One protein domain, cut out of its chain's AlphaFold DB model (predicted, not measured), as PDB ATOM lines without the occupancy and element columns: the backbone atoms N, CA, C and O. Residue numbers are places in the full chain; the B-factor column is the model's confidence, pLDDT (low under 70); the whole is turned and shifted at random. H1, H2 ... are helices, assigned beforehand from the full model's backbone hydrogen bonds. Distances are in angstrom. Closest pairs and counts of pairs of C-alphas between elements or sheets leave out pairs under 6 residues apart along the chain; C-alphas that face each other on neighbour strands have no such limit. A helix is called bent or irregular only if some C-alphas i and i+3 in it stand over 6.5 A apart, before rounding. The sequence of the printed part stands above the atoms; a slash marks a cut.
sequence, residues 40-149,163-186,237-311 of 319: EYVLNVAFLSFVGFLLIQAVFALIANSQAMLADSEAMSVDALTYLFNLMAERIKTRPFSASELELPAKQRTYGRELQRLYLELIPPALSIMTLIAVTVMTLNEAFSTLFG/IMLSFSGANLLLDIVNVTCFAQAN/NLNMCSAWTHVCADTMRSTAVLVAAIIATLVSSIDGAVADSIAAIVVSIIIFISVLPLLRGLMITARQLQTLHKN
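AT A GLANCE: This is residues 40 to 149, 163 to 186 and 237 to 311 of the 319 residues of an uncharacterized protein of Fistulifera solaris (UniProt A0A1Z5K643). This is a rod of long helices laid mostly lengthwise: the longest, H4, runs nearly straight along most of it, and H6 packs between H5 on one side and H4b and H7a on the other. The hairpin of H1 and H2 covers part of the rod, H1 packing on H5 and H2 on H4 and H6, while H4a and little H3 lengthen one end, where residues 102 to 108 stick out. The printed part has 209 residues with seven named helices, H1 to H7 in chain order, and no named strand; the class is all helix. It is only just loose, close to compact, with a radius of gyration of the C-alphas of 20.2 A, and spans 73 by 35 by 30 A.

IN THESE COORDINATES: H4, residues 106 to 148, was assigned as one helix by its hydrogen bonds but is bent: C-alphas 121 and 124 are 6.8 A apart. Its arms are H4a, residues 106 to 121, 22.5 A, and H4b, residues 124 to 148, 36.2 A, at a shallow tilt of 13 degrees; C-alpha 106 is at (36.064, 6.340, 98.723). H6, residues 238 to 266, is 41.5 A long. H7, residues 272 to 310, likewise assigned as one helix by its hydrogen bonds, is bent, with C-alphas 290 and 293 6.7 A apart; H7a, residues 272 to 290, 26.9 A, and H7b, residues 293 to 310, 26.0 A, stand at a steep tilt of 38 degrees. H1, residues 40 to 64, starts at (17.770, 12.744, 118.071) and measures 35.6 A. H2 is residues 67 to 93, 39.5 A; H3 is residues 99 to 102; H5 is residues 163 to 185, 33.1 A.

HOW THE PARTS SIT: Eight helices or arms, without H3, form a bundle of helices side by side, mostly aligned, with H6 as hub. H4b touches H7a, opposite ways at 32 degrees, a shallow tilt, closest at C-alphas 143 and 277, 4.2 A. With residues 124 to 132 alone H4b touches H6, C-alphas 125 and 242 being closest at 5.2 A. H6 and H7a form a hairpin, closest at C-alphas 264 and 272, 4.6 A. H5 touches H6 at 37 degrees, only just steep, closest at C-alphas 175 and 251, 5.3 A. H1 touches H5 at 4 degrees, opposite ways, closest at C-alphas 46 and 178, 5.6 A, and forms a hairpin with H2, closest at C-alphas 61 and 69, 5.3 A. H2 touches H6 with residues 82 to 90 alone, closest at C-alphas 86 and 239, 5.9 A. H4a touches H7b, C-alphas 118 and 305 being closest at 6.3 A. H3 is close to H4a but not clearly touching, at 6.2 A between C-alphas 101 and 109. Every O i to N i+4 pair is within hydrogen-bond range in H1, H2, H4a, H4b, H5, H6, H7a and H7b; H3 is too short for one.

THE WHOLE: The C-alphas farthest apart, of Glu 103 and Ser 269, are 74.1 A apart. Residues 150 to 162 and 187 to 236 are not printed; the gaps between C-alphas are 28.4 A and 11.3 A. The links printed whole are tight. Mean pLDDT of the printed part is 89.1, with residues 185 to 186 under 70.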
ATOM      1  N   GLU A  40      17.832  11.288 118.189       88.38
ATOM      2  CA  GLU A  40      17.770  12.744 118.071       88.38
ATOM      3  C   GLU A  40      16.534  13.313 118.773       88.38
ATOM      4  O   GLU A  40      16.632  14.329 119.455       88.38
ATOM      5  N   TYR A  41      15.378  12.654 118.639       89.00
ATOM      6  CA  TYR A  41      14.139  13.100 119.270       89.00
ATOM      7  C   TYR A  41      14.254  13.059 120.793       89.00
ATOM      8  O   TYR A  41      13.919  14.033 121.456       89.00
ATOM      9  N   VAL A  42      14.780  11.967 121.344       90.94
ATOM     10  CA  VAL A  42      14.926  11.781 122.795       90.94
ATOM     11  C   VAL A  42      15.880  12.807 123.387       90.94
ATOM     12  O   VAL A  42      15.547  13.465 124.368       90.94
ATOM     13  N   LEU A  43      17.041  12.994 122.752       91.38
ATOM     14  CA  LEU A  43      18.014  14.005 123.164       91.38
ATOM     15  C   LEU A  43      17.441  15.419 123.049       91.38
ATOM     16  O   LEU A  43      17.710  16.262 123.900       91.38
ATOM     17  N   ASN A  44      16.628  15.682 122.025       93.81
ATOM     18  CA  ASN A  44      15.967  16.968 121.851       93.81
ATOM     19  C   ASN A  44      14.888  17.210 122.915       93.81
ATOM     20  O   ASN A  44      14.790  18.325 123.419       93.81
ATOM     21  N   VAL A  45      14.107  16.188 123.280       93.00
ATOM     22  CA  VAL A  45      13.137  16.268 124.382       93.00
ATOM     23  C   VAL A  45      13.851  16.526 125.703       93.00
ATOM     24  O   VAL A  45      13.457  17.449 126.410       93.00
ATOM     25  N   ALA A  46      14.924  15.791 126.007       92.69
ATOM     26  CA  ALA A  46      15.706  15.996 127.224       92.69
ATOM     27  C   ALA A  46      16.266  17.422 127.294       92.69
ATOM     28  O   ALA A  46      15.957  18.166 128.224       92.69
ATOM     29  N   PHE A  47      16.998  17.846 126.258       95.38
ATOM     30  CA  PHE A  47      17.565  19.192 126.167       95.38
ATOM     31  C   PHE A  47      16.502  20.289 126.313       95.38
ATOM     32  O   PHE A  47      16.666  21.208 127.113       95.38
ATOM     33  N   LEU A  48      15.401  20.197 125.558       95.00
ATOM     34  CA  LEU A  48      14.361  21.224 125.574       95.00
ATOM     35  C   LEU A  48      13.623  21.270 126.914       95.00
ATOM     36  O   LEU A  48      13.261  22.358 127.360       95.00
ATOM     37  N   SER A  49      13.427  20.119 127.559       93.56
ATOM     38  CA  SER A  49      12.802  20.047 128.880       93.56
ATOM     39  C   SER A  49      13.684  20.730 129.925       93.56
ATOM     40  O   SER A  49      13.212  21.655 130.585       93.56
ATOM     41  N   PHE A  50      14.972  20.369 130.012       93.62
ATOM     42  CA  PHE A  50      15.904  20.974 130.972       93.62
ATOM     43  C   PHE A  50      16.091  22.476 130.743       93.62
ATOM     44  O   PHE A  50      15.993  23.251 131.687       93.62
ATOM     45  N   VAL A  51      16.272  22.927 129.495       95.38
ATOM     46  CA  VAL A  51      16.362  24.369 129.195       95.38
ATOM     47  C   VAL A  51      15.059  25.093 129.524       95.38
ATOM     48  O   VAL A  51      15.085  26.187 130.084       95.38
ATOM     49  N   GLY A  52      13.911  24.510 129.172       94.25
ATOM     50  CA  GLY A  52      12.608  25.110 129.440       94.25
ATOM     51  C   GLY A  52      12.372  25.318 130.934       94.25
ATOM     52  O   GLY A  52      11.971  26.407 131.346       94.25
ATOM     53  N   PHE A  53      12.670  24.302 131.743       93.56
ATOM     54  CA  PHE A  53      12.523  24.381 133.191       93.56
ATOM     55  C   PHE A  53      13.552  25.319 133.826       93.56
ATOM     56  O   PHE A  53      13.157  26.194 134.594       93.56
ATOM     57  N   LEU A  54      14.817  25.258 133.398       93.56
ATOM     58  CA  LEU A  54      15.871  26.189 133.805       93.56
ATOM     59  C   LEU A  54      15.471  27.652 133.597       93.56
ATOM     60  O   LEU A  54      15.662  28.476 134.486       93.56
ATOM     61  N   LEU A  55      14.896  27.998 132.440       93.94
ATOM     62  CA  LEU A  55      14.497  29.381 132.159       93.94
ATOM     63  C   LEU A  55      13.365  29.843 133.078       93.94
ATOM     64  O   LEU A  55      13.395  30.970 133.571       93.94
ATOM     65  N   ILE A  56      12.375  28.980 133.317       92.50
ATOM     66  CA  ILE A  56      11.274  29.280 134.235       92.50
ATOM     67  C   ILE A  56      11.832  29.456 135.650       92.50
ATOM     68  O   ILE A  56      11.596  30.489 136.277       92.50
ATOM     69  N   GLN A  57      12.612  28.493 136.132       91.56
ATOM     70  CA  GLN A  57      13.181  28.506 137.472       91.56
ATOM     71  C   GLN A  57      14.099  29.707 137.704       91.56
ATOM     72  O   GLN A  57      13.949  30.379 138.720       91.56
ATOM     73  N   ALA A  58      14.968  30.047 136.750       91.31
ATOM     74  CA  ALA A  58      15.854  31.203 136.850       91.31
ATOM     75  C   ALA A  58      15.074  32.525 136.953       91.31
ATOM     76  O   ALA A  58      15.417  33.388 137.761       91.31
ATOM     77  N   VAL A  59      13.985  32.690 136.189       91.50
ATOM     78  CA  VAL A  59      13.122  33.883 136.292       91.50
ATOM     79  C   VAL A  59      12.473  33.969 137.674       91.50
ATOM     80  O   VAL A  59      12.484  35.037 138.287       91.50
ATOM     81  N   PHE A  60      11.947  32.858 138.194       89.12
ATOM     82  CA  PHE A  60      11.369  32.828 139.539       89.12
ATOM     83  C   PHE A  60      12.419  33.054 140.633       89.12
ATOM     84  O   PHE A  60      12.137  33.788 141.576       89.12
ATOM     85  N   ALA A  61      13.629  32.511 140.486       88.25
ATOM     86  CA  ALA A  61      14.739  32.716 141.414       88.25
ATOM     87  C   ALA A  61      15.121  34.199 141.516       88.25
ATOM     88  O   ALA A  61      15.301  34.712 142.619       88.25
ATOM     89  N   LEU A  62      15.167  34.912 140.383       87.81
ATOM     90  CA  LEU A  62      15.447  36.350 140.346       87.81
ATOM     91  C   LEU A  62      14.317  37.184 140.961       87.81
ATOM     92  O   LEU A  62      14.590  38.129 141.697       87.81
ATOM     93  N   ILE A  63      13.054  36.840 140.688       88.62
ATOM     94  CA  ILE A  63      11.894  37.544 141.263       88.62
ATOM     95  C   ILE A  63      11.815  37.322 142.779       88.62
ATOM     96  O   ILE A  63      11.502  38.252 143.520       88.62
ATOM     97  N   ALA A  64      12.099  36.103 143.236       85.12
ATOM     98  CA  ALA A  64      12.071  35.723 144.645       85.12
ATOM     99  C   ALA A  64      13.376  36.048 145.395       85.12
ATOM    100  O   ALA A  64      13.438  35.833 146.601       85.12
ATOM    101  N   ASN A  65      14.409  36.543 144.698       83.75
ATOM    102  CA  ASN A  65      15.763  36.758 145.220       83.75
ATOM    103  C   ASN A  65      16.330  35.529 145.967       83.75
ATOM    104  O   ASN A  65      16.980  35.661 147.001       83.75
ATOM    105  N   SER A  66      16.051  34.325 145.456       83.19
ATOM    106  CA  SER A  66      16.398  33.061 146.114       83.19
ATOM    107  C   SER A  66      17.735  32.524 145.605       83.19
ATOM    108  O   SER A  66      17.834  32.063 144.466       83.19
ATOM    109  N   GLN A  67      18.754  32.544 146.470       84.06
ATOM    110  CA  GLN A  67      20.078  31.991 146.157       84.06
ATOM    111  C   GLN A  67      20.027  30.471 145.950       84.06
ATOM    112  O   GLN A  67      20.631  29.964 145.010       84.06
ATOM    113  N   ALA A  68      19.228  29.758 146.750       81.94
ATOM    114  CA  ALA A  68      19.060  28.310 146.629       81.94
ATOM    115  C   ALA A  68      18.489  27.895 145.260       81.94
ATOM    116  O   ALA A  68      19.011  26.994 144.607       81.94
ATOM    117  N   MET A  69      17.456  28.591 144.768       83.81
ATOM    118  CA  MET A  69      16.889  28.300 143.443       83.81
ATOM    119  C   MET A  69      17.840  28.658 142.293       83.81
ATOM    120  O   MET A  69      17.778  28.039 141.226       83.81
ATOM    121  N   LEU A  70      18.690  29.670 142.492       86.75
ATOM    122  CA  LEU A  70      19.706  30.068 141.520       86.75
ATOM    123  C   LEU A  70      20.810  29.009 141.426       86.75
ATOM    124  O   LEU A  70      21.182  28.649 140.313       86.75
ATOM    125  N   ALA A  71      21.255  28.459 142.559       84.50
ATOM    126  CA  ALA A  71      22.216  27.357 142.599       84.50
ATOM    127  C   ALA A  71      21.682  26.093 141.894       84.50
ATOM    128  O   ALA A  71      22.386  25.485 141.090       84.50
ATOM    129  N   ASP A  72      20.410  25.742 142.102       85.00
ATOM    130  CA  ASP A  72      19.782  24.615 141.394       85.00
ATOM    131  C   ASP A  72      19.647  24.888 139.877       85.00
ATOM    132  O   ASP A  72      19.884  24.010 139.048       85.00
ATOM    133  N   SER A  73      19.397  26.146 139.486       89.19
ATOM    134  CA  SER A  73      19.414  26.551 138.068       89.19
ATOM    135  C   SER A  73      20.816  26.465 137.451       89.19
ATOM    136  O   SER A  73      20.950  26.177 136.262       89.19
ATOM    137  N   GLU A  74      21.868  26.724 138.231       88.88
ATOM    138  CA  GLU A  74      23.256  26.591 137.787       88.88
ATOM    139  C   GLU A  74      23.610  25.125 137.520       88.88
ATOM    140  O   GLU A  74      24.106  24.821 136.431       88.88
ATOM    141  N   ALA A  75      23.296  24.217 138.447       87.19
ATOM    142  CA  ALA A  75      23.508  22.782 138.259       87.19
ATOM    143  C   ALA A  75      22.775  22.275 137.005       87.19
ATOM    144  O   ALA A  75      23.392  21.725 136.093       87.19
ATOM    145  N   MET A  76      21.494  22.620 136.873       90.75
ATOM    146  CA  MET A  76      20.677  22.254 135.716       90.75
ATOM    147  C   MET A  76      21.191  22.827 134.388       90.75
ATOM    148  O   MET A  76      20.966  22.255 133.318       90.75
ATOM    149  N   SER A  77      21.899  23.960 134.424       92.88
ATOM    150  CA  SER A  77      22.525  24.536 133.230       92.88
ATOM    151  C   SER A  77      23.645  23.650 132.691       92.88
ATOM    152  O   SER A  77      23.780  23.496 131.474       92.88
ATOM    153  N   VAL A  78      24.415  23.026 133.585       92.69
ATOM    154  CA  VAL A  78      25.487  22.091 133.235       92.69
ATOM    155  C   VAL A  78      24.896  20.835 132.597       92.69
ATOM    156  O   VAL A  78      25.418  20.355 131.584       92.69
ATOM    157  N   ASP A  79      23.764  20.359 133.110       91.56
ATOM    158  CA  ASP A  79      23.056  19.193 132.577       91.56
ATOM    159  C   ASP A  79      22.480  19.511 131.188       91.56
ATOM    160  O   ASP A  79      22.729  18.796 130.214       91.56
ATOM    161  N   ALA A  80      21.819  20.664 131.033       93.81
ATOM    162  CA  ALA A  80      21.313  21.142 129.746       93.81
ATOM    163  C   ALA A  80      22.426  21.281 128.691       93.81
ATOM    164  O   ALA A  80      22.251  20.876 127.537       93.81
ATOM    165  N   LEU A  81      23.590  21.819 129.070       94.94
ATOM    166  CA  LEU A  81      24.756  21.902 128.187       94.94
ATOM    167  C   LEU A  81      25.305  20.519 127.829       94.94
ATOM    168  O   LEU A  81      25.711  20.296 126.687       94.94
ATOM    169  N   THR A  82      25.279  19.579 128.769       94.31
ATOM    170  CA  THR A  82      25.663  18.189 128.520       94.31
ATOM    171  C   THR A  82      24.759  17.579 127.445       94.31
ATOM    172  O   THR A  82      25.258  17.169 126.392       94.31
ATOM    173  N   TYR A  83      23.434  17.651 127.613       93.75
ATOM    174  CA  TYR A  83      22.482  17.161 126.607       93.75
ATOM    175  C   TYR A  83      22.597  17.883 125.266       93.75
ATOM    176  O   TYR A  83      22.421  17.253 124.221       93.75
ATOM    177  N   LEU A  84      22.940  19.175 125.260       95.31
ATOM    178  CA  LEU A  84      23.210  19.908 124.027       95.31
ATOM    179  C   LEU A  84      24.384  19.291 123.260       95.31
ATOM    180  O   LEU A  84      24.269  19.068 122.055       95.31
ATOM    181  N   PHE A  85      25.494  18.978 123.933       95.25
ATOM    182  CA  PHE A  85      26.627  18.318 123.284       95.25
ATOM    183  C   PHE A  85      26.261  16.923 122.779       95.25
ATOM    184  O   PHE A  85      26.647  16.566 121.661       95.25
ATOM    185  N   ASN A  86      25.477  16.158 123.544       93.44
ATOM    186  CA  ASN A  86      24.987  14.858 123.093       93.44
ATOM    187  C   ASN A  86      24.089  14.991 121.845       93.44
ATOM    188  O   ASN A  86      24.265  14.251 120.871       93.44
ATOM    189  N   LEU A  87      23.171  15.963 121.823       92.94
ATOM    190  CA  LEU A  87      22.280  16.248 120.691       92.94
ATOM    191  C   LEU A  87      23.054  16.709 119.453       92.94
ATOM    192  O   LEU A  87      22.821  16.217 118.346       92.94
ATOM    193  N   MET A  88      23.997  17.638 119.626       92.81
ATOM    194  CA  MET A  88      24.859  18.109 118.544       92.81
ATOM    195  C   MET A  88      25.654  16.954 117.941       92.81
ATOM    196  O   MET A  88      25.750  16.852 116.719       92.81
ATOM    197  N   ALA A  89      26.183  16.059 118.772       90.88
ATOM    198  CA  ALA A  89      26.903  14.895 118.291       90.88
ATOM    199  C   ALA A  89      26.027  13.969 117.449       90.88
ATOM    200  O   ALA A  89      26.462  13.533 116.382       90.88
ATOM    201  N   GLU A  90      24.786  13.723 117.863       88.75
ATOM    202  CA  GLU A  90      23.864  12.892 117.090       88.75
ATOM    203  C   GLU A  90      23.492  13.551 115.749       88.75
ATOM    204  O   GLU A  90      23.575  12.905 114.703       88.75
ATOM    205  N   ARG A  91      23.217  14.864 115.735       88.50
ATOM    206  CA  ARG A  91      22.944  15.618 114.494       88.50
ATOM    207  C   ARG A  91      24.116  15.638 113.523       88.50
ATOM    208  O   ARG A  91      23.939  15.595 112.307       88.50
ATOM    209  N   ILE A  92      25.337  15.729 114.041       87.50
ATOM    210  CA  ILE A  92      26.531  15.737 113.199       87.50
ATOM    211  C   ILE A  92      26.781  14.338 112.610       87.50
ATOM    212  O   ILE A  92      27.244  14.243 111.472       87.50
ATOM    213  N   LYS A  93      26.440  13.250 113.319       83.06
ATOM    214  CA  LYS A  93      26.555  11.875 112.795       83.06
ATOM    215  C   LYS A  93      25.616  11.609 111.615       83.06
ATOM    216  O   LYS A  93      25.997  10.880 110.700       83.06
ATOM    217  N   THR A  94      24.421  12.201 111.607       80.12
ATOM    218  CA  THR A  94      23.405  11.992 110.560       80.12
ATOM    219  C   THR A  94      23.575  12.898 109.336       80.12
ATOM    220  O   THR A  94      22.831  12.766 108.362       80.12
ATOM    221  N   ARG A  95      24.581  13.786 109.324       83.94
ATOM    222  CA  ARG A  95      24.788  14.736 108.222       83.94
ATOM    223  C   ARG A  95      25.082  14.038 106.875       83.94
ATOM    224  O   ARG A  95      25.900  13.105 106.814       83.94
ATOM    225  N   PRO A  96      24.485  14.503 105.759       82.44
ATOM    226  CA  PRO A  96      24.828  14.009 104.429       82.44
ATOM    227  C   PRO A  96      26.267  14.394 104.058       82.44
ATOM    228  O   PRO A  96      26.855  15.302 104.645       82.44
ATOM    229  N   PHE A  97      26.850  13.684 103.090       82.81
ATOM    230  CA  PHE A  97      28.169  14.048 102.566       82.81
ATOM    231  C   PHE A  97      28.112  15.419 101.885       82.81
ATOM    232  O   PHE A  97      27.212  15.679 101.087       82.81
ATOM    233  N   SER A  98      29.089  16.272 102.184       83.94
ATOM    234  CA  SER A  98      29.275  17.538 101.468       83.94
ATOM    235  C   SER A  98      29.759  17.280 100.036       83.94
ATOM    236  O   SER A  98      30.447  16.288  99.794       83.94
ATOM    237  N   ALA A  99      29.475  18.190  99.097       85.31
ATOM    238  CA  ALA A  99      29.957  18.096  97.714       85.31
ATOM    239  C   ALA A  99      31.483  17.883  97.645       85.31
ATOM    240  O   ALA A  99      31.953  16.999  96.940       85.31
ATOM    241  N   SER A 100      32.234  18.593  98.490       82.00
ATOM    242  CA  SER A 100      33.687  18.440  98.630       82.00
ATOM    243  C   SER A 100      34.133  17.070  99.165       82.00
ATOM    244  O   SER A 100      35.218  16.605  98.839       82.00
ATOM    245  N   GLU A 101      33.321  16.392  99.983       82.94
ATOM    246  CA  GLU A 101      33.631  15.047 100.498       82.94
ATOM    247  C   GLU A 101      33.319  13.953  99.466       82.94
ATOM    248  O   GLU A 101      33.892  12.865  99.529       82.94
ATOM    249  N   LEU A 102      32.401  14.220  98.531       86.00
ATOM    250  CA  LEU A 102      32.068  13.321  97.423       86.00
ATOM    251  C   LEU A 102      33.146  13.293  96.335       86.00
ATOM    252  O   LEU A 102      33.268  12.280  95.652       86.00
ATOM    253  N   GLU A 103      33.928  14.364  96.206       85.75
ATOM    254  CA  GLU A 103      35.078  14.442  95.294       85.75
ATOM    255  C   GLU A 103      36.266  13.586  95.766       85.75
ATOM    256  O   GLU A 103      37.140  13.237  94.975       85.75
ATOM    257  N   LEU A 104      36.298  13.205  97.049       84.62
ATOM    258  CA  LEU A 104      37.382  12.410  97.617       84.62
ATOM    259  C   LEU A 104      37.283  10.922  97.231       84.62
ATOM    260  O   LEU A 104      36.184  10.354  97.169       84.62
ATOM    261  N   PRO A 105      38.430  10.222  97.099       85.56
ATOM    262  CA  PRO A 105      38.461   8.771  96.972       85.56
ATOM    263  C   PRO A 105      37.689   8.085  98.104       85.56
ATOM    264  O   PRO A 105      37.790   8.469  99.274       85.56
ATOM    265  N   ALA A 106      36.964   7.008  97.780       84.69
ATOM    266  CA  ALA A 106      36.064   6.340  98.723       84.69
ATOM    267  C   ALA A 106      36.727   5.985 100.070       84.69
ATOM    268  O   ALA A 106      36.099   6.181 101.108       84.69
ATOM    269  N   LYS A 107      37.995   5.539 100.056       84.12
ATOM    270  CA  LYS A 107      38.775   5.199 101.263       84.12
ATOM    271  C   LYS A 107      39.055   6.404 102.170       84.12
ATOM    272  O   LYS A 107      39.006   6.272 103.389       84.12
ATOM    273  N   GLN A 108      39.352   7.572 101.598       85.00
ATOM    274  CA  GLN A 108      39.625   8.788 102.376       85.00
ATOM    275  C   GLN A 108      38.339   9.342 102.996       85.00
ATOM    276  O   GLN A 108      38.320   9.737 104.160       85.00
ATOM    277  N   ARG A 109      37.237   9.295 102.242       85.31
ATOM    278  CA  ARG A 109      35.912   9.711 102.709       85.31
ATOM    279  C   ARG A 109      35.413   8.869 103.889       85.31
ATOM    280  O   ARG A 109      34.896   9.424 104.857       85.31
ATOM    281  N   THR A 110      35.556   7.543 103.828       84.06
ATOM    282  CA  THR A 110      35.164   6.660 104.942       84.06
ATOM    283  C   THR A 110      36.037   6.892 106.169       84.06
ATOM    284  O   THR A 110      35.494   7.035 107.257       84.06
ATOM    285  N   TYR A 111      37.355   7.037 105.986       85.69
ATOM    286  CA  TYR A 111      38.290   7.359 107.069       85.69
ATOM    287  C   TYR A 111      37.901   8.648 107.810       85.69
ATOM    288  O   TYR A 111      37.800   8.652 109.035       85.69
ATOM    289  N   GLY A 112      37.623   9.735 107.078       85.88
ATOM    290  CA  GLY A 112      37.214  11.004 107.688       85.88
ATOM    291  C   GLY A 112      35.911  10.888 108.485       85.88
ATOM    292  O   GLY A 112      35.800  11.438 109.581       85.88
ATOM    293  N   ARG A 113      34.940  10.119 107.974       85.31
ATOM    294  CA  ARG A 113      33.658   9.886 108.654       85.31
ATOM    295  C   ARG A 113      33.800   9.008 109.896       85.31
ATOM    296  O   ARG A 113      33.163   9.295 110.905       85.31
ATOM    297  N   GLU A 114      34.633   7.974 109.843       85.31
ATOM    298  CA  GLU A 114      34.942   7.137 111.008       85.31
ATOM    299  C   GLU A 114      35.641   7.945 112.100       85.31
ATOM    300  O   GLU A 114      35.229   7.894 113.257       85.31
ATOM    301  N   LEU A 115      36.625   8.766 111.726       87.31
ATOM    302  CA  LEU A 115      37.320   9.649 112.656       87.31
ATOM    303  C   LEU A 115      36.342  10.611 113.343       87.31
ATOM    304  O   LEU A 115      36.338  10.732 114.567       87.31
ATOM    305  N   GLN A 116      35.478  11.259 112.559       89.19
ATOM    306  CA  GLN A 116      34.452  12.153 113.083       89.19
ATOM    307  C   GLN A 116      33.493  11.421 114.027       89.19
ATOM    308  O   GLN A 116      33.207  11.922 115.111       89.19
ATOM    309  N   ARG A 117      33.023  10.227 113.655       87.69
ATOM    310  CA  ARG A 117      32.139   9.421 114.501       87.69
ATOM    311  C   ARG A 117      32.794   9.084 115.841       87.69
ATOM    312  O   ARG A 117      32.151   9.274 116.867       87.69
ATOM    313  N   LEU A 118      34.057   8.652 115.837       86.44
ATOM    314  CA  LEU A 118      34.803   8.332 117.058       86.44
ATOM    315  C   LEU A 118      34.956   9.556 117.967       86.44
ATOM    316  O   LEU A 118      34.739   9.443 119.168       86.44
ATOM    317  N   TYR A 119      35.252  10.739 117.416       91.38
ATOM    318  CA  TYR A 119      35.278  11.976 118.208       91.38
ATOM    319  C   TYR A 119      33.918  12.291 118.844       91.38
ATOM    320  O   TYR A 119      33.862  12.696 120.003       91.38
ATOM    321  N   LEU A 120      32.820  12.074 118.117       90.81
ATOM    322  CA  LEU A 120      31.453  12.311 118.597       90.81
ATOM    323  C   LEU A 120      30.944  11.233 119.568       90.81
ATOM    324  O   LEU A 120      29.992  11.470 120.301       90.81
ATOM    325  N   GLU A 121      31.559  10.053 119.581       88.69
ATOM    326  CA  GLU A 121      31.331   8.994 120.576       88.69
ATOM    327  C   GLU A 121      32.291   9.094 121.772       88.69
ATOM    328  O   GLU A 121      32.154   8.339 122.731       88.69
ATOM    329  N   LEU A 122      33.242  10.034 121.737       91.25
ATOM    330  CA  LEU A 122      34.232  10.246 122.789       91.25
ATOM    331  C   LEU A 122      33.981  11.548 123.558       91.25
ATOM    332  O   LEU A 122      33.866  11.524 124.776       91.25
ATOM    333  N   ILE A 123      33.892  12.689 122.869       93.94
ATOM    334  CA  ILE A 123      33.903  14.008 123.520       93.94
ATOM    335  C   ILE A 123      32.629  14.263 124.349       93.94
ATOM    336  O   ILE A 123      32.777  14.513 125.545       93.94
ATOM    337  N   PRO A 124      31.398  14.186 123.797       93.75
ATOM    338  CA  PRO A 124      30.193  14.406 124.602       93.75
ATOM    339  C   PRO A 124      30.050  13.415 125.769       93.75
ATOM    340  O   PRO A 124      29.818  13.873 126.887       93.75
ATOM    341  N   PRO A 125      30.276  12.095 125.585       92.88
ATOM    342  CA  PRO A 125      30.277  11.153 126.705       92.88
ATOM    343  C   PRO A 125      31.322  11.466 127.769       92.88
ATOM    344  O   PRO A 125      31.025  11.364 128.955       92.88
ATOM    345  N   ALA A 126      32.531  11.874 127.371       95.31
ATOM    346  CA  ALA A 126      33.560  12.275 128.323       95.31
ATOM    347  C   ALA A 126      33.110  13.483 129.150       95.31
ATOM    348  O   ALA A 126      33.244  13.454 130.368       95.31
ATOM    349  N   LEU A 127      32.545  14.513 128.512       94.81
ATOM    350  CA  LEU A 127      32.025  15.689 129.214       94.81
ATOM    351  C   LEU A 127      30.907  15.309 130.193       94.81
ATOM    352  O   LEU A 127      30.980  15.694 131.353       94.81
ATOM    353  N   SER A 128      29.950  14.486 129.758       94.50
ATOM    354  CA  SER A 128      28.848  13.995 130.597       94.50
ATOM    355  C   SER A 128      29.323  13.190 131.814       94.50
ATOM    356  O   SER A 128      28.824  13.359 132.924       94.50
ATOM    357  N   ILE A 129      30.323  12.324 131.642       94.56
ATOM    358  CA  ILE A 129      30.900  11.557 132.754       94.56
ATOM    359  C   ILE A 129      31.677  12.473 133.704       94.56
ATOM    360  O   ILE A 129      31.608  12.306 134.921       94.56
ATOM    361  N   MET A 130      32.423  13.436 133.162       95.56
ATOM    362  CA  MET A 130      33.182  14.391 133.966       95.56
ATOM    363  C   MET A 130      32.263  15.248 134.839       95.56
ATOM    364  O   MET A 130      32.580  15.445 136.011       95.56
ATOM    365  N   THR A 131      31.129  15.712 134.305       94.12
ATOM    366  CA  THR A 131      30.134  16.470 135.077       94.12
ATOM    367  C   THR A 131      29.496  15.601 136.157       94.12
ATOM    368  O   THR A 131      29.481  16.011 137.315       94.12
ATOM    369  N   LEU A 132      29.098  14.362 135.839       93.25
ATOM    370  CA  LEU A 132      28.565  13.423 136.835       93.25
ATOM    371  C   LEU A 132      29.534  13.161 137.984       93.25
ATOM    372  O   LEU A 132      29.134  13.218 139.145       93.25
ATOM    373  N   ILE A 133      30.803  12.879 137.681       95.88
ATOM    374  CA  ILE A 133      31.820  12.644 138.710       95.88
ATOM    375  C   ILE A 133      32.013  13.903 139.558       95.88
ATOM    376  O   ILE A 133      32.048  13.797 140.781       95.88
ATOM    377  N   ALA A 134      32.125  15.080 138.934       94.62
ATOM    378  CA  ALA A 134      32.332  16.335 139.649       94.62
ATOM    379  C   ALA A 134      31.188  16.624 140.632       94.62
ATOM    380  O   ALA A 134      31.446  16.791 141.824       94.62
ATOM    381  N   VAL A 135      29.939  16.587 140.157       92.31
ATOM    382  CA  VAL A 135      28.751  16.818 140.992       92.31
ATOM    383  C   VAL A 135      28.653  15.767 142.096       92.31
ATOM    384  O   VAL A 135      28.466  16.117 143.255       92.31
ATOM    385  N   THR A 136      28.876  14.490 141.777       94.19
ATOM    386  CA  THR A 136      28.816  13.402 142.771       94.19
ATOM    387  C   THR A 136      29.870  13.561 143.870       94.19
ATOM    388  O   THR A 136      29.599  13.297 145.039       94.19
ATOM    389  N   VAL A 137      31.086  14.004 143.532       94.81
ATOM    390  CA  VAL A 137      32.137  14.274 144.528       94.81
ATOM    391  C   VAL A 137      31.765  15.466 145.411       94.81
ATOM    392  O   VAL A 137      31.996  15.411 146.617       94.81
ATOM    393  N   MET A 138      31.179  16.521 144.837       92.00
ATOM    394  CA  MET A 138      30.707  17.682 145.601       92.00
ATOM    395  C   MET A 138      29.617  17.279 146.600       92.00
ATOM    396  O   MET A 138      29.798  17.491 147.799       92.00
ATOM    397  N   THR A 139      28.575  16.576 146.145       91.06
ATOM    398  CA  THR A 139      27.487  16.098 147.019       91.06
ATOM    399  C   THR A 139      27.992  15.141 148.099       91.06
ATOM    400  O   THR A 139      27.519  15.153 149.232       91.06
ATOM    401  N   LEU A 140      28.988  14.311 147.778       93.75
ATOM    402  CA  LEU A 140      29.579  13.390 148.745       93.75
ATOM    403  C   LEU A 140      30.373  14.131 149.834       93.75
ATOM    404  O   LEU A 140      30.316  13.744 151.001       93.75
ATOM    405  N   ASN A 141      31.094  15.197 149.473       92.69
ATOM    406  CA  ASN A 141      31.809  16.034 150.439       92.69
ATOM    407  C   ASN A 141      30.840  16.748 151.392       92.69
ATOM    408  O   ASN A 141      31.091  16.771 152.596       92.69
ATOM    409  N   GLU A 142      29.731  17.280 150.876       90.00
ATOM    410  CA  GLU A 142      28.677  17.915 151.681       90.00
ATOM    411  C   GLU A 142      28.025  16.920 152.652       90.00
ATOM    412  O   GLU A 142      27.910  17.197 153.849       90.00
ATOM    413  N   ALA A 143      27.703  15.714 152.176       91.69
ATOM    414  CA  ALA A 143      27.146  14.650 153.006       91.69
ATOM    415  C   ALA A 143      28.101  14.220 154.135       91.69
ATOM    416  O   ALA A 143      27.686  14.028 155.279       91.69
ATOM    417  N   PHE A 144      29.403  14.092 153.852       92.81
ATOM    418  CA  PHE A 144      30.389  13.766 154.885       92.81
ATOM    419  C   PHE A 144      30.615  14.908 155.875       92.81
ATOM    420  O   PHE A 144      30.762  14.645 157.071       92.81
ATOM    421  N   SER A 145      30.628  16.155 155.399       90.62
ATOM    422  CA  SER A 145      30.724  17.335 156.262       90.62
ATOM    423  C   SER A 145      29.554  17.394 157.242       90.62
ATOM    424  O   SER A 145      29.754  17.628 158.429       90.62
ATOM    425  N   THR A 146      28.349  17.086 156.771       87.88
ATOM    426  CA  THR A 146      27.134  17.069 157.592       87.88
ATOM    427  C   THR A 146      27.114  15.905 158.589       87.88
ATOM    428  O   THR A 146      26.652  16.065 159.715       87.88
ATOM    429  N   LEU A 147      27.652  14.735 158.221       88.25
ATOM    430  CA  LEU A 147      27.665  13.552 159.091       88.25
ATOM    431  C   LEU A 147      28.744  13.602 160.188       88.25
ATOM    432  O   LEU A 147      28.548  13.052 161.273       88.25
ATOM    433  N   PHE A 148      29.903  14.205 159.899       86.94
ATOM    434  CA  PHE A 148      31.066  14.214 160.798       86.94
ATOM    435  C   PHE A 148      31.389  15.583 161.407       86.94
ATOM    436  O   PHE A 148      32.114  15.646 162.403       86.94
ATOM    437  N   GLY A 149      30.883  16.669 160.829       80.31
ATOM    438  CA  GLY A 149      30.961  18.009 161.396       80.31
ATOM    439  C   GLY A 149      29.843  18.253 162.408       80.31
ATOM    440  O   GLY A 149      28.746  17.715 162.305       80.31
ATOM    441  N   ILE A 163       7.963  26.955 148.061       78.06
ATOM    442  CA  ILE A 163       8.423  27.243 146.696       78.06
ATOM    443  C   ILE A 163       9.558  26.284 146.326       78.06
ATOM    444  O   ILE A 163       9.469  25.624 145.296       78.06
ATOM    445  N   MET A 164      10.560  26.132 147.196       77.25
ATOM    446  CA  MET A 164      11.680  25.205 146.982       77.25
ATOM    447  C   MET A 164      11.193  23.764 146.773       77.25
ATOM    448  O   MET A 164      11.569  23.114 145.799       77.25
ATOM    449  N   LEU A 165      10.279  23.292 147.628       80.31
ATOM    450  CA  LEU A 165       9.709  21.947 147.525       80.31
ATOM    451  C   LEU A 165       8.887  21.756 146.239       80.31
ATOM    452  O   LEU A 165       8.918  20.685 145.636       80.31
ATOM    453  N   SER A 166       8.184  22.800 145.785       84.69
ATOM    454  CA  SER A 166       7.418  22.757 144.532       84.69
ATOM    455  C   SER A 166       8.326  22.656 143.303       84.69
ATOM    456  O   SER A 166       8.055  21.845 142.419       84.69
ATOM    457  N   PHE A 167       9.404  23.448 143.242       86.88
ATOM    458  CA  PHE A 167      10.358  23.404 142.127       86.88
ATOM    459  C   PHE A 167      11.170  22.105 142.121       86.88
ATOM    460  O   PHE A 167      11.276  21.476 141.075       86.88
ATOM    461  N   SER A 168      11.625  21.630 143.283       83.94
ATOM    462  CA  SER A 168      12.297  20.330 143.400       83.94
ATOM    463  C   SER A 168      11.396  19.170 142.943       83.94
ATOM    464  O   SER A 168      11.815  18.323 142.155       83.94
ATOM    465  N   GLY A 169      10.120  19.166 143.347       88.38
ATOM    466  CA  GLY A 169       9.152  18.164 142.892       88.38
ATOM    467  C   GLY A 169       8.873  18.228 141.384       88.38
ATOM    468  O   GLY A 169       8.730  17.189 140.737       88.38
ATOM    469  N   ALA A 170       8.827  19.431 140.807       90.38
ATOM    470  CA  ALA A 170       8.700  19.612 139.363       90.38
ATOM    471  C   ALA A 170       9.950  19.130 138.608       90.38
ATOM    472  O   ALA A 170       9.804  18.498 137.560       90.38
ATOM    473  N   ASN A 171      11.147  19.358 139.159       89.06
ATOM    474  CA  ASN A 171      12.399  18.869 138.589       89.06
ATOM    475  C   ASN A 171      12.435  17.335 138.561       89.06
ATOM    476  O   ASN A 171      12.661  16.736 137.516       89.06
ATOM    477  N   LEU A 172      12.058  16.685 139.669       91.56
ATOM    478  CA  LEU A 172      11.948  15.225 139.718       91.56
ATOM    479  C   LEU A 172      10.944  14.680 138.689       91.56
ATOM    480  O   LEU A 172      11.176  13.637 138.079       91.56
ATOM    481  N   LEU A 173       9.812  15.359 138.487       93.00
ATOM    482  CA  LEU A 173       8.840  14.944 137.475       93.00
ATOM    483  C   LEU A 173       9.437  15.025 136.064       93.00
ATOM    484  O   LEU A 173       9.219  14.125 135.253       93.00
ATOM    485  N   LEU A 174      10.187  16.089 135.781       92.75
ATOM    486  CA  LEU A 174      10.878  16.283 134.512       92.75
ATOM    487  C   LEU A 174      11.932  15.194 134.282       92.75
ATOM    488  O   LEU A 174      11.960  14.597 133.203       92.75
ATOM    489  N   ASP A 175      12.720  14.874 135.306       93.19
ATOM    490  CA  ASP A 175      13.691  13.780 135.289       93.19
ATOM    491  C   ASP A 175      13.013  12.439 134.966       93.19
ATOM    492  O   ASP A 175      13.441  11.723 134.061       93.19
ATOM    493  N   ILE A 176      11.881  12.129 135.615       92.88
ATOM    494  CA  ILE A 176      11.100  10.906 135.362       92.88
ATOM    495  C   ILE A 176      10.559  10.863 133.929       92.88
ATOM    496  O   ILE A 176      10.589   9.803 133.293       92.88
ATOM    497  N   VAL A 177      10.055  11.983 133.403       91.94
ATOM    498  CA  VAL A 177       9.592  12.068 132.010       91.94
ATOM    499  C   VAL A 177      10.751  11.781 131.062       91.94
ATOM    500  O   VAL A 177      10.610  10.940 130.175       91.94
ATOM    501  N   ASN A 178      11.914  12.396 131.286       92.06
ATOM    502  CA  ASN A 178      13.093  12.179 130.457       92.06
ATOM    503  C   ASN A 178      13.593  10.730 130.551       92.06
ATOM    504  O   ASN A 178      13.795  10.097 129.513       92.06
ATOM    505  N   VAL A 179      13.702  10.153 131.753       91.31
ATOM    506  CA  VAL A 179      14.014   8.725 131.944       91.31
ATOM    507  C   VAL A 179      13.001   7.846 131.207       91.31
ATOM    508  O   VAL A 179      13.358   6.878 130.546       91.31
ATOM    509  N   THR A 180      11.718   8.182 131.240       88.75
ATOM    510  CA  THR A 180      10.709   7.399 130.523       88.75
ATOM    511  C   THR A 180      10.879   7.518 129.004       88.75
ATOM    512  O   THR A 180      10.786   6.513 128.301       88.75
ATOM    513  N   CYS A 181      11.193   8.709 128.484       87.12
ATOM    514  CA  CYS A 181      11.471   8.923 127.062       87.12
ATOM    515  C   CYS A 181      12.691   8.126 126.585       87.12
ATOM    516  O   CYS A 181      12.621   7.461 125.551       87.12
ATOM    517  N   PHE A 182      13.788   8.141 127.344       85.94
ATOM    518  CA  PHE A 182      14.960   7.331 127.023       85.94
ATOM    519  C   PHE A 182      14.684   5.828 127.194       85.94
ATOM    520  O   PHE A 182      15.120   5.048 126.356       85.94
ATOM    521  N   ALA A 183      13.917   5.402 128.202       81.94
ATOM    522  CA  ALA A 183      13.531   3.999 128.374       81.94
ATOM    523  C   ALA A 183      12.682   3.482 127.202       81.94
ATOM    524  O   ALA A 183      12.873   2.355 126.752       81.94
ATOM    525  N   GLN A 184      11.764   4.306 126.689       78.31
ATOM    526  CA  GLN A 184      10.915   3.957 125.546       78.31
ATOM    527  C   GLN A 184      11.694   3.932 124.233       78.31
ATOM    528  O   GLN A 184      11.491   3.035 123.415       78.31
ATOM    529  N   ALA A 185      12.625   4.865 124.046       69.25
ATOM    530  CA  ALA A 185      13.554   4.818 122.922       69.25
ATOM    531  C   ALA A 185      14.516   3.623 122.992       69.25
ATOM    532  O   ALA A 185      14.984   3.152 121.961       69.25
ATOM    533  N   ASN A 186      14.750   3.103 124.202       61.06
ATOM    534  CA  ASN A 186      15.552   1.915 124.486       61.06
ATOM    535  C   ASN A 186      14.771   0.589 124.377       61.06
ATOM    536  O   ASN A 186      15.266  -0.440 124.850       61.06
ATOM    537  N   ASN A 237      25.877   2.856 121.622       83.81
ATOM    538  CA  ASN A 237      26.100   4.265 121.316       83.81
ATOM    539  C   ASN A 237      26.479   4.989 122.618       83.81
ATOM    540  O   ASN A 237      25.603   5.361 123.397       83.81
ATOM    541  N   LEU A 238      27.780   5.195 122.853       87.19
ATOM    542  CA  LEU A 238      28.299   5.848 124.064       87.19
ATOM    543  C   LEU A 238      27.680   7.233 124.287       87.19
ATOM    544  O   LEU A 238      27.487   7.644 125.430       87.19
ATOM    545  N   ASN A 239      27.305   7.923 123.204       91.12
ATOM    546  CA  ASN A 239      26.570   9.186 123.262       91.12
ATOM    547  C   ASN A 239      25.217   9.038 123.965       91.12
ATOM    548  O   ASN A 239      24.905   9.811 124.860       91.12
ATOM    549  N   MET A 240      24.442   8.016 123.606       90.44
ATOM    550  CA  MET A 240      23.141   7.763 124.228       90.44
ATOM    551  C   MET A 240      23.286   7.167 125.624       90.44
ATOM    552  O   MET A 240      22.545   7.540 126.525       90.44
ATOM    553  N   CYS A 241      24.257   6.274 125.821       88.75
ATOM    554  CA  CYS A 241      24.483   5.634 127.113       88.75
ATOM    555  C   CYS A 241      24.921   6.646 128.179       88.75
ATOM    556  O   CYS A 241      24.381   6.638 129.277       88.75
ATOM    557  N   SER A 242      25.830   7.567 127.838       92.12
ATOM    558  CA  SER A 242      26.211   8.653 128.749       92.12
ATOM    559  C   SER A 242      25.030   9.559 129.098       92.12
ATOM    560  O   SER A 242      24.787   9.778 130.278       92.12
ATOM    561  N   ALA A 243      24.243  10.002 128.109       92.38
ATOM    562  CA  ALA A 243      23.049  10.818 128.351       92.38
ATOM    563  C   ALA A 243      21.998  10.095 129.219       92.38
ATOM    564  O   ALA A 243      21.421  10.698 130.119       92.38
ATOM    565  N   TRP A 244      21.788   8.793 128.995       91.88
ATOM    566  CA  TRP A 244      20.906   7.956 129.814       91.88
ATOM    567  C   TRP A 244      21.390   7.828 131.260       91.88
ATOM    568  O   TRP A 244      20.616   8.008 132.198       91.88
ATOM    569  N   THR A 245      22.671   7.520 131.459       92.12
ATOM    570  CA  THR A 245      23.250   7.420 132.803       92.12
ATOM    571  C   THR A 245      23.197   8.762 133.527       92.12
ATOM    572  O   THR A 245      22.966   8.774 134.732       92.12
ATOM    573  N   HIS A 246      23.346   9.871 132.801       93.62
ATOM    574  CA  HIS A 246      23.240  11.219 133.347       93.62
ATOM    575  C   HIS A 246      21.837  11.505 133.893       93.62
ATOM    576  O   HIS A 246      21.694  11.693 135.097       93.62
ATOM    577  N   VAL A 247      20.793  11.377 133.063       93.25
ATOM    578  CA  VAL A 247      19.407  11.619 133.509       93.25
ATOM    579  C   VAL A 247      18.999  10.684 134.650       93.25
ATOM    580  O   VAL A 247      18.281  11.069 135.572       93.25
ATOM    581  N   CYS A 248      19.479   9.440 134.623       93.06
ATOM    582  CA  CYS A 248      19.185   8.465 135.664       93.06
ATOM    583  C   CYS A 248      19.869   8.840 136.991       93.06
ATOM    584  O   CYS A 248      19.270   8.691 138.056       93.06
ATOM    585  N   ALA A 249      21.095   9.371 136.940       93.75
ATOM    586  CA  ALA A 249      21.797   9.885 138.111       93.75
ATOM    587  C   ALA A 249      21.084  11.096 138.728       93.75
ATOM    588  O   ALA A 249      20.910  11.124 139.946       93.75
ATOM    589  N   ASP A 250      20.613  12.036 137.906       92.56
ATOM    590  CA  ASP A 250      19.850  13.197 138.381       92.56
ATOM    591  C   ASP A 250      18.521  12.762 139.007       92.56
ATOM    592  O   ASP A 250      18.213  13.143 140.136       92.56
ATOM    593  N   THR A 251      17.819  11.815 138.375       93.31
ATOM    594  CA  THR A 251      16.596  11.215 138.936       93.31
ATOM    595  C   THR A 251      16.852  10.576 140.302       93.31
ATOM    596  O   THR A 251      16.068  10.765 141.236       93.31
ATOM    597  N   MET A 252      17.940   9.807 140.448       93.75
ATOM    598  CA  MET A 252      18.306   9.185 141.726       93.75
ATOM    599  C   MET A 252      18.626  10.235 142.791       93.75
ATOM    600  O   MET A 252      18.209  10.071 143.937       93.75
ATOM    601  N   ARG A 253      19.326  11.314 142.416       91.00
ATOM    602  CA  ARG A 253      19.664  12.425 143.313       91.00
ATOM    603  C   ARG A 253      18.396  13.134 143.799       91.00
ATOM    604  O   ARG A 253      18.160  13.180 145.003       91.00
ATOM    605  N   SER A 254      17.537  13.569 142.877       90.38
ATOM    606  CA  SER A 254      16.247  14.209 143.166       90.38
ATOM    607  C   SER A 254      15.342  13.311 144.025       90.38
ATOM    608  O   SER A 254      14.713  13.766 144.981       90.38
ATOM    609  N   THR A 255      15.318  12.003 143.744       91.62
ATOM    610  CA  THR A 255      14.539  11.031 144.526       91.62
ATOM    611  C   THR A 255      15.081  10.870 145.948       91.62
ATOM    612  O   THR A 255      14.292  10.808 146.888       91.62
ATOM    613  N   ALA A 256      16.403  10.800 146.131       91.88
ATOM    614  CA  ALA A 256      17.016  10.649 147.450       91.88
ATOM    615  C   ALA A 256      16.711  11.833 148.371       91.88
ATOM    616  O   ALA A 256      16.256  11.607 149.494       91.88
ATOM    617  N   VAL A 257      16.868  13.060 147.869       87.31
ATOM    618  CA  VAL A 257      16.539  14.287 148.611       87.31
ATOM    619  C   VAL A 257      15.053  14.309 148.979       87.31
ATOM    620  O   VAL A 257      14.689  14.562 150.128       87.31
ATOM    621  N   LEU A 258      14.167  13.958 148.038       87.56
ATOM    622  CA  LEU A 258      12.729  13.912 148.304       87.56
ATOM    623  C   LEU A 258      12.368  12.870 149.375       87.56
ATOM    624  O   LEU A 258      11.574  13.151 150.274       87.56
ATOM    625  N   VAL A 259      12.941  11.666 149.299       88.69
ATOM    626  CA  VAL A 259      12.711  10.605 150.290       88.69
ATOM    627  C   VAL A 259      13.228  11.027 151.666       88.69
ATOM    628  O   VAL A 259      12.519  10.833 152.655       88.69
ATOM    629  N   ALA A 260      14.411  11.639 151.742       87.31
ATOM    630  CA  ALA A 260      14.967  12.154 152.989       87.31
ATOM    631  C   ALA A 260      14.067  13.234 153.612       87.31
ATOM    632  O   ALA A 260      13.731  13.144 154.795       87.31
ATOM    633  N   ALA A 261      13.584  14.185 152.806       83.88
ATOM    634  CA  ALA A 261      12.651  15.220 153.245       83.88
ATOM    635  C   ALA A 261      11.327  14.629 153.764       83.88
ATOM    636  O   ALA A 261      10.842  15.009 154.832       83.88
ATOM    637  N   ILE A 262      10.750  13.646 153.061       84.50
ATOM    638  CA  ILE A 262       9.524  12.965 153.507       84.50
ATOM    639  C   ILE A 262       9.756  12.261 154.850       84.50
ATOM    640  O   ILE A 262       8.949  12.411 155.766       84.50
ATOM    641  N   ILE A 263      10.862  11.530 155.006       86.56
ATOM    642  CA  ILE A 263      11.188  10.846 156.265       86.56
ATOM    643  C   ILE A 263      11.335  11.854 157.411       86.56
ATOM    644  O   ILE A 263      10.752  11.637 158.473       86.56
ATOM    645  N   ALA A 264      12.034  12.969 157.183       83.38
ATOM    646  CA  ALA A 264      12.215  14.026 158.177       83.38
ATOM    647  C   ALA A 264      10.881  14.658 158.619       83.38
ATOM    648  O   ALA A 264      10.691  14.956 159.797       83.38
ATOM    649  N   THR A 265       9.928  14.825 157.694       81.62
ATOM    650  CA  THR A 265       8.600  15.386 158.018       81.62
ATOM    651  C   THR A 265       7.679  14.405 158.748       81.62
ATOM    652  O   THR A 265       6.882  14.827 159.586       81.62
ATOM    653  N   LEU A 266       7.767  13.102 158.455       85.25
ATOM    654  CA  LEU A 266       6.900  12.079 159.053       85.25
ATOM    655  C   LEU A 266       7.437  11.534 160.382       85.25
ATOM    656  O   LEU A 266       6.655  11.061 161.210       85.25
ATOM    657  N   VAL A 267       8.754  11.575 160.591       86.25
ATOM    658  CA  VAL A 267       9.421  10.973 161.746       86.25
ATOM    659  C   VAL A 267      10.212  12.040 162.495       86.25
ATOM    660  O   VAL A 267      11.397  12.243 162.260       86.25
ATOM    661  N   SER A 268       9.575  12.670 163.483       78.31
ATOM    662  CA  SER A 268      10.183  13.733 164.302       78.31
ATOM    663  C   SER A 268      11.373  13.283 165.167       78.31
ATOM    664  O   SER A 268      11.951  14.095 165.881       78.31
ATOM    665  N   SER A 269      11.702  11.988 165.179       81.75
ATOM    666  CA  SER A 269      12.833  11.425 165.926       81.75
ATOM    667  C   SER A 269      14.110  11.265 165.096       81.75
ATOM    668  O   SER A 269      15.122  10.846 165.652       81.75
ATOM    669  N   ILE A 270      14.062  11.518 163.784       79.94
ATOM    670  CA  ILE A 270      15.215  11.420 162.882       79.94
ATOM    671  C   ILE A 270      15.589  12.830 162.436       79.94
ATOM    672  O   ILE A 270      14.732  13.587 161.991       79.94
ATOM    673  N   ASP A 271      16.871  13.168 162.546       84.75
ATOM    674  CA  ASP A 271      17.388  14.417 161.999       84.75
ATOM    675  C   ASP A 271      17.402  14.350 160.463       84.75
ATOM    676  O   ASP A 271      17.995  13.441 159.873       84.75
ATOM    677  N   GLY A 272      16.725  15.303 159.818       83.69
ATOM    678  CA  GLY A 272      16.586  15.341 158.363       83.69
ATOM    679  C   GLY A 272      17.926  15.487 157.649       83.69
ATOM    680  O   GLY A 272      18.142  14.825 156.637       83.69
ATOM    681  N   ALA A 273      18.855  16.253 158.227       85.75
ATOM    682  CA  ALA A 273      20.193  16.446 157.674       85.75
ATOM    683  C   ALA A 273      20.998  15.133 157.638       85.75
ATOM    684  O   ALA A 273      21.688  14.830 156.662       85.75
ATOM    685  N   VAL A 274      20.865  14.305 158.680       87.38
ATOM    686  CA  VAL A 274      21.505  12.982 158.740       87.38
ATOM    687  C   VAL A 274      20.877  12.024 157.726       87.38
ATOM    688  O   VAL A 274      21.601  11.290 157.051       87.38
ATOM    689  N   ALA A 275      19.546  12.024 157.598       89.19
ATOM    690  CA  ALA A 275      18.849  11.181 156.627       89.19
ATOM    691  C   ALA A 275      19.245  11.523 155.179       89.19
ATOM    692  O   ALA A 275      19.543  10.610 154.404       89.19
ATOM    693  N   ASP A 276      19.306  12.812 154.845       90.19
ATOM    694  CA  ASP A 276      19.731  13.306 153.533       90.19
ATOM    695  C   ASP A 276      21.189  12.934 153.227       90.19
ATOM    696  O   ASP A 276      21.476  12.328 152.196       90.19
ATOM    697  N   SER A 277      22.091  13.131 154.196       92.44
ATOM    698  CA  SER A 277      23.509  12.761 154.066       92.44
ATOM    699  C   SER A 277      23.707  11.270 153.778       92.44
ATOM    700  O   SER A 277      24.501  10.887 152.914       92.44
ATOM    701  N   ILE A 278      22.975  10.393 154.475       92.31
ATOM    702  CA  ILE A 278      23.044   8.943 154.235       92.31
ATOM    703  C   ILE A 278      22.514   8.607 152.835       92.31
ATOM    704  O   ILE A 278      23.133   7.810 152.123       92.31
ATOM    705  N   ALA A 279      21.395   9.210 152.423       93.19
ATOM    706  CA  ALA A 279      20.813   8.987 151.104       93.19
ATOM    707  C   ALA A 279      21.767   9.437 149.980       93.19
ATOM    708  O   ALA A 279      22.005   8.677 149.037       93.19
ATOM    709  N   ALA A 280      22.393  10.608 150.128       93.44
ATOM    710  CA  ALA A 280      23.384  11.143 149.198       93.44
ATOM    711  C   ALA A 280      24.617  10.231 149.058       93.44
ATOM    712  O   ALA A 280      25.072   9.981 147.939       93.44
ATOM    713  N   ILE A 281      25.131   9.661 150.159       95.31
ATOM    714  CA  ILE A 281      26.247   8.696 150.123       95.31
ATOM    715  C   ILE A 281      25.855   7.436 149.338       95.31
ATOM    716  O   ILE A 281      26.612   6.985 148.473       95.31
ATOM    717  N   VAL A 282      24.675   6.867 149.611       95.56
ATOM    718  CA  VAL A 282      24.197   5.650 148.931       95.56
ATOM    719  C   VAL A 282      24.034   5.892 147.431       95.56
ATOM    720  O   VAL A 282      24.546   5.107 146.629       95.56
ATOM    721  N   VAL A 283      23.380   6.988 147.038       95.62
ATOM    722  CA  VAL A 283      23.214   7.351 145.623       95.62
ATOM    723  C   VAL A 283      24.562   7.595 144.951       95.62
ATOM    724  O   VAL A 283      24.787   7.089 143.852       95.62
ATOM    725  N   SER A 284      25.495   8.274 145.621       95.62
ATOM    726  CA  SER A 284      26.838   8.523 145.083       95.62
ATOM    727  C   SER A 284      27.573   7.224 144.743       95.62
ATOM    728  O   SER A 284      28.175   7.112 143.675       95.62
ATOM    729  N   ILE A 285      27.483   6.202 145.603       95.62
ATOM    730  CA  ILE A 285      28.078   4.879 145.345       95.62
ATOM    731  C   ILE A 285      27.462   4.232 144.095       95.62
ATOM    732  O   ILE A 285      28.192   3.695 143.259       95.62
ATOM    733  N   ILE A 286      26.135   4.299 143.941       95.12
ATOM    734  CA  ILE A 286      25.432   3.747 142.773       95.12
ATOM    735  C   ILE A 286      25.876   4.465 141.492       95.12
ATOM    736  O   ILE A 286      26.203   3.805 140.502       95.12
ATOM    737  N   ILE A 287      25.957   5.800 141.523       93.94
ATOM    738  CA  ILE A 287      26.420   6.603 140.385       93.94
ATOM    739  C   ILE A 287      27.853   6.207 140.011       93.94
ATOM    740  O   ILE A 287      28.105   5.900 138.844       93.94
ATOM    741  N   PHE A 288      28.777   6.104 140.973       95.00
ATOM    742  CA  PHE A 288      30.154   5.684 140.691       95.00
ATOM    743  C   PHE A 288      30.229   4.317 140.012       95.00
ATOM    744  O   PHE A 288      30.948   4.170 139.024       95.00
ATOM    745  N   ILE A 289      29.468   3.331 140.497       91.12
ATOM    746  CA  ILE A 289      29.418   1.997 139.884       91.12
ATOM    747  C   ILE A 289      28.882   2.086 138.447       91.12
ATOM    748  O   ILE A 289      29.450   1.464 137.549       91.12
ATOM    749  N   SER A 290      27.843   2.893 138.210       88.69
ATOM    750  CA  SER A 290      27.238   3.071 136.882       88.69
ATOM    751  C   SER A 290      28.165   3.750 135.860       88.69
ATOM    752  O   SER A 290      28.067   3.487 134.663       88.69
ATOM    753  N   VAL A 291      29.117   4.566 136.323       90.19
ATOM    754  CA  VAL A 291      30.091   5.272 135.476       90.19
ATOM    755  C   VAL A 291      31.250   4.365 135.027       90.19
ATOM    756  O   VAL A 291      31.837   4.585 133.966       90.19
ATOM    757  N   LEU A 292      31.580   3.304 135.773       88.62
ATOM    758  CA  LEU A 292      32.673   2.380 135.426       88.62
ATOM    759  C   LEU A 292      32.571   1.750 134.018       88.62
ATOM    760  O   LEU A 292      33.574   1.788 133.294       88.62
ATOM    761  N   PRO A 293      31.432   1.167 133.584       86.38
ATOM    762  CA  PRO A 293      31.312   0.622 132.229       86.38
ATOM    763  C   PRO A 293      31.460   1.702 131.150       86.38
ATOM    764  O   PRO A 293      32.102   1.461 130.127       86.38
ATOM    765  N   LEU A 294      30.962   2.918 131.400       86.06
ATOM    766  CA  LEU A 294      31.113   4.050 130.487       86.06
ATOM    767  C   LEU A 294      32.577   4.474 130.327       86.06
ATOM    768  O   LEU A 294      33.034   4.694 129.206       86.06
ATOM    769  N   LEU A 295      33.341   4.523 131.422       90.25
ATOM    770  CA  LEU A 295      34.779   4.810 131.378       90.25
ATOM    771  C   LEU A 295      35.544   3.759 130.568       90.25
ATOM    772  O   LEU A 295      36.445   4.104 129.801       90.25
ATOM    773  N   ARG A 296      35.178   2.475 130.694       87.69
ATOM    774  CA  ARG A 296      35.760   1.406 129.865       87.69
ATOM    775  C   ARG A 296      35.450   1.618 128.385       87.69
ATOM    776  O   ARG A 296      36.378   1.581 127.576       87.69
ATOM    777  N   GLY A 297      34.192   1.904 128.046       86.25
ATOM    778  CA  GLY A 297      33.780   2.225 126.679       86.25
ATOM    779  C   GLY A 297      34.550   3.414 126.101       86.25
ATOM    780  O   GLY A 297      35.102   3.330 125.006       86.25
ATOM    781  N   LEU A 298      34.702   4.485 126.885       90.00
ATOM    782  CA  LEU A 298      35.456   5.677 126.505       90.00
ATOM    783  C   LEU A 298      36.939   5.370 126.227       90.00
ATOM    784  O   LEU A 298      37.492   5.829 125.227       90.00
ATOM    785  N   MET A 299      37.585   4.557 127.071       90.38
ATOM    786  CA  MET A 299      38.979   4.139 126.867       90.38
ATOM    787  C   MET A 299      39.163   3.321 125.587       90.38
ATOM    788  O   MET A 299      40.173   3.475 124.896       90.38
ATOM    789  N   ILE A 300      38.209   2.449 125.261       87.44
ATOM    790  CA  ILE A 300      38.248   1.647 124.035       87.44
ATOM    791  C   ILE A 300      38.121   2.557 122.812       87.44
ATOM    792  O   ILE A 300      38.976   2.499 121.926       87.44
ATOM    793  N   THR A 301      37.140   3.460 122.802       86.94
ATOM    794  CA  THR A 301      36.951   4.451 121.729       86.94
ATOM    795  C   THR A 301      38.188   5.335 121.559       86.94
ATOM    796  O   THR A 301      38.638   5.573 120.438       86.94
ATOM    797  N   ALA A 302      38.825   5.749 122.658       90.69
ATOM    798  CA  ALA A 302      40.068   6.516 122.617       90.69
ATOM    799  C   ALA A 302      41.228   5.725 121.984       90.69
ATOM    800  O   ALA A 302      41.990   6.269 121.183       90.69
ATOM    801  N   ARG A 303      41.363   4.428 122.292       90.69
ATOM    802  CA  ARG A 303      42.383   3.556 121.677       90.69
ATOM    803  C   ARG A 303      42.123   3.328 120.189       90.69
ATOM    804  O   ARG A 303      43.073   3.330 119.401       90.69
ATOM    805  N   GLN A 304      40.862   3.159 119.793       87.75
ATOM    806  CA  GLN A 304      40.472   3.049 118.385       87.75
ATOM    807  C   GLN A 304      40.829   4.324 117.619       87.75
ATOM    808  O   GLN A 304      41.480   4.255 116.578       87.75
ATOM    809  N   LEU A 305      40.513   5.489 118.190       89.81
ATOM    810  CA  LEU A 305      40.863   6.791 117.631       89.81
ATOM    811  C   LEU A 305      42.383   6.959 117.458       89.81
ATOM    812  O   LEU A 305      42.848   7.383 116.399       89.81
ATOM    813  N   GLN A 306      43.172   6.566 118.462       91.69
ATOM    814  CA  GLN A 306      44.636   6.590 118.373       91.69
ATOM    815  C   GLN A 306      45.177   5.644 117.294       91.69
ATOM    816  O   GLN A 306      46.126   5.989 116.591       91.69
ATOM    817  N   THR A 307      44.591   4.454 117.158       90.06
ATOM    818  CA  THR A 307      44.999   3.466 116.148       90.06
ATOM    819  C   THR A 307      44.704   3.965 114.739       90.06
ATOM    820  O   THR A 307      45.547   3.823 113.851       90.06
ATOM    821  N   LEU A 308      43.545   4.603 114.554       87.75
ATOM    822  CA  LEU A 308      43.140   5.198 113.288       87.75
ATOM    823  C   LEU A 308      44.079   6.347 112.889       87.75
ATOM    824  O   LEU A 308      44.528   6.408 111.750       87.75
ATOM    825  N   HIS A 309      44.464   7.199 113.843       89.50
ATOM    826  CA  HIS A 309      45.390   8.305 113.588       89.50
ATOM    827  C   HIS A 309      46.818   7.840 113.253       89.50
ATOM    828  O   HIS A 309      47.520   8.491 112.482       89.50
ATOM    829  N   LYS A 310      47.258   6.708 113.820       90.12
ATOM    830  CA  LYS A 310      48.576   6.116 113.535       90.12
ATOM    831  C   LYS A 310      48.663   5.459 112.157       90.12
ATOM    832  O   LYS A 310      49.763   5.352 111.628       90.12
ATOM    833  N   ASN A 311      47.537   5.026 111.589       88.44
ATOM    834  CA  ASN A 311      47.486   4.307 110.314       88.44
ATOM    835  C   ASN A 311      46.579   5.035 109.304       88.44
ATOM    836  O   ASN A 311      45.530   4.501 108.930       88.44
TER     837      ASN A 311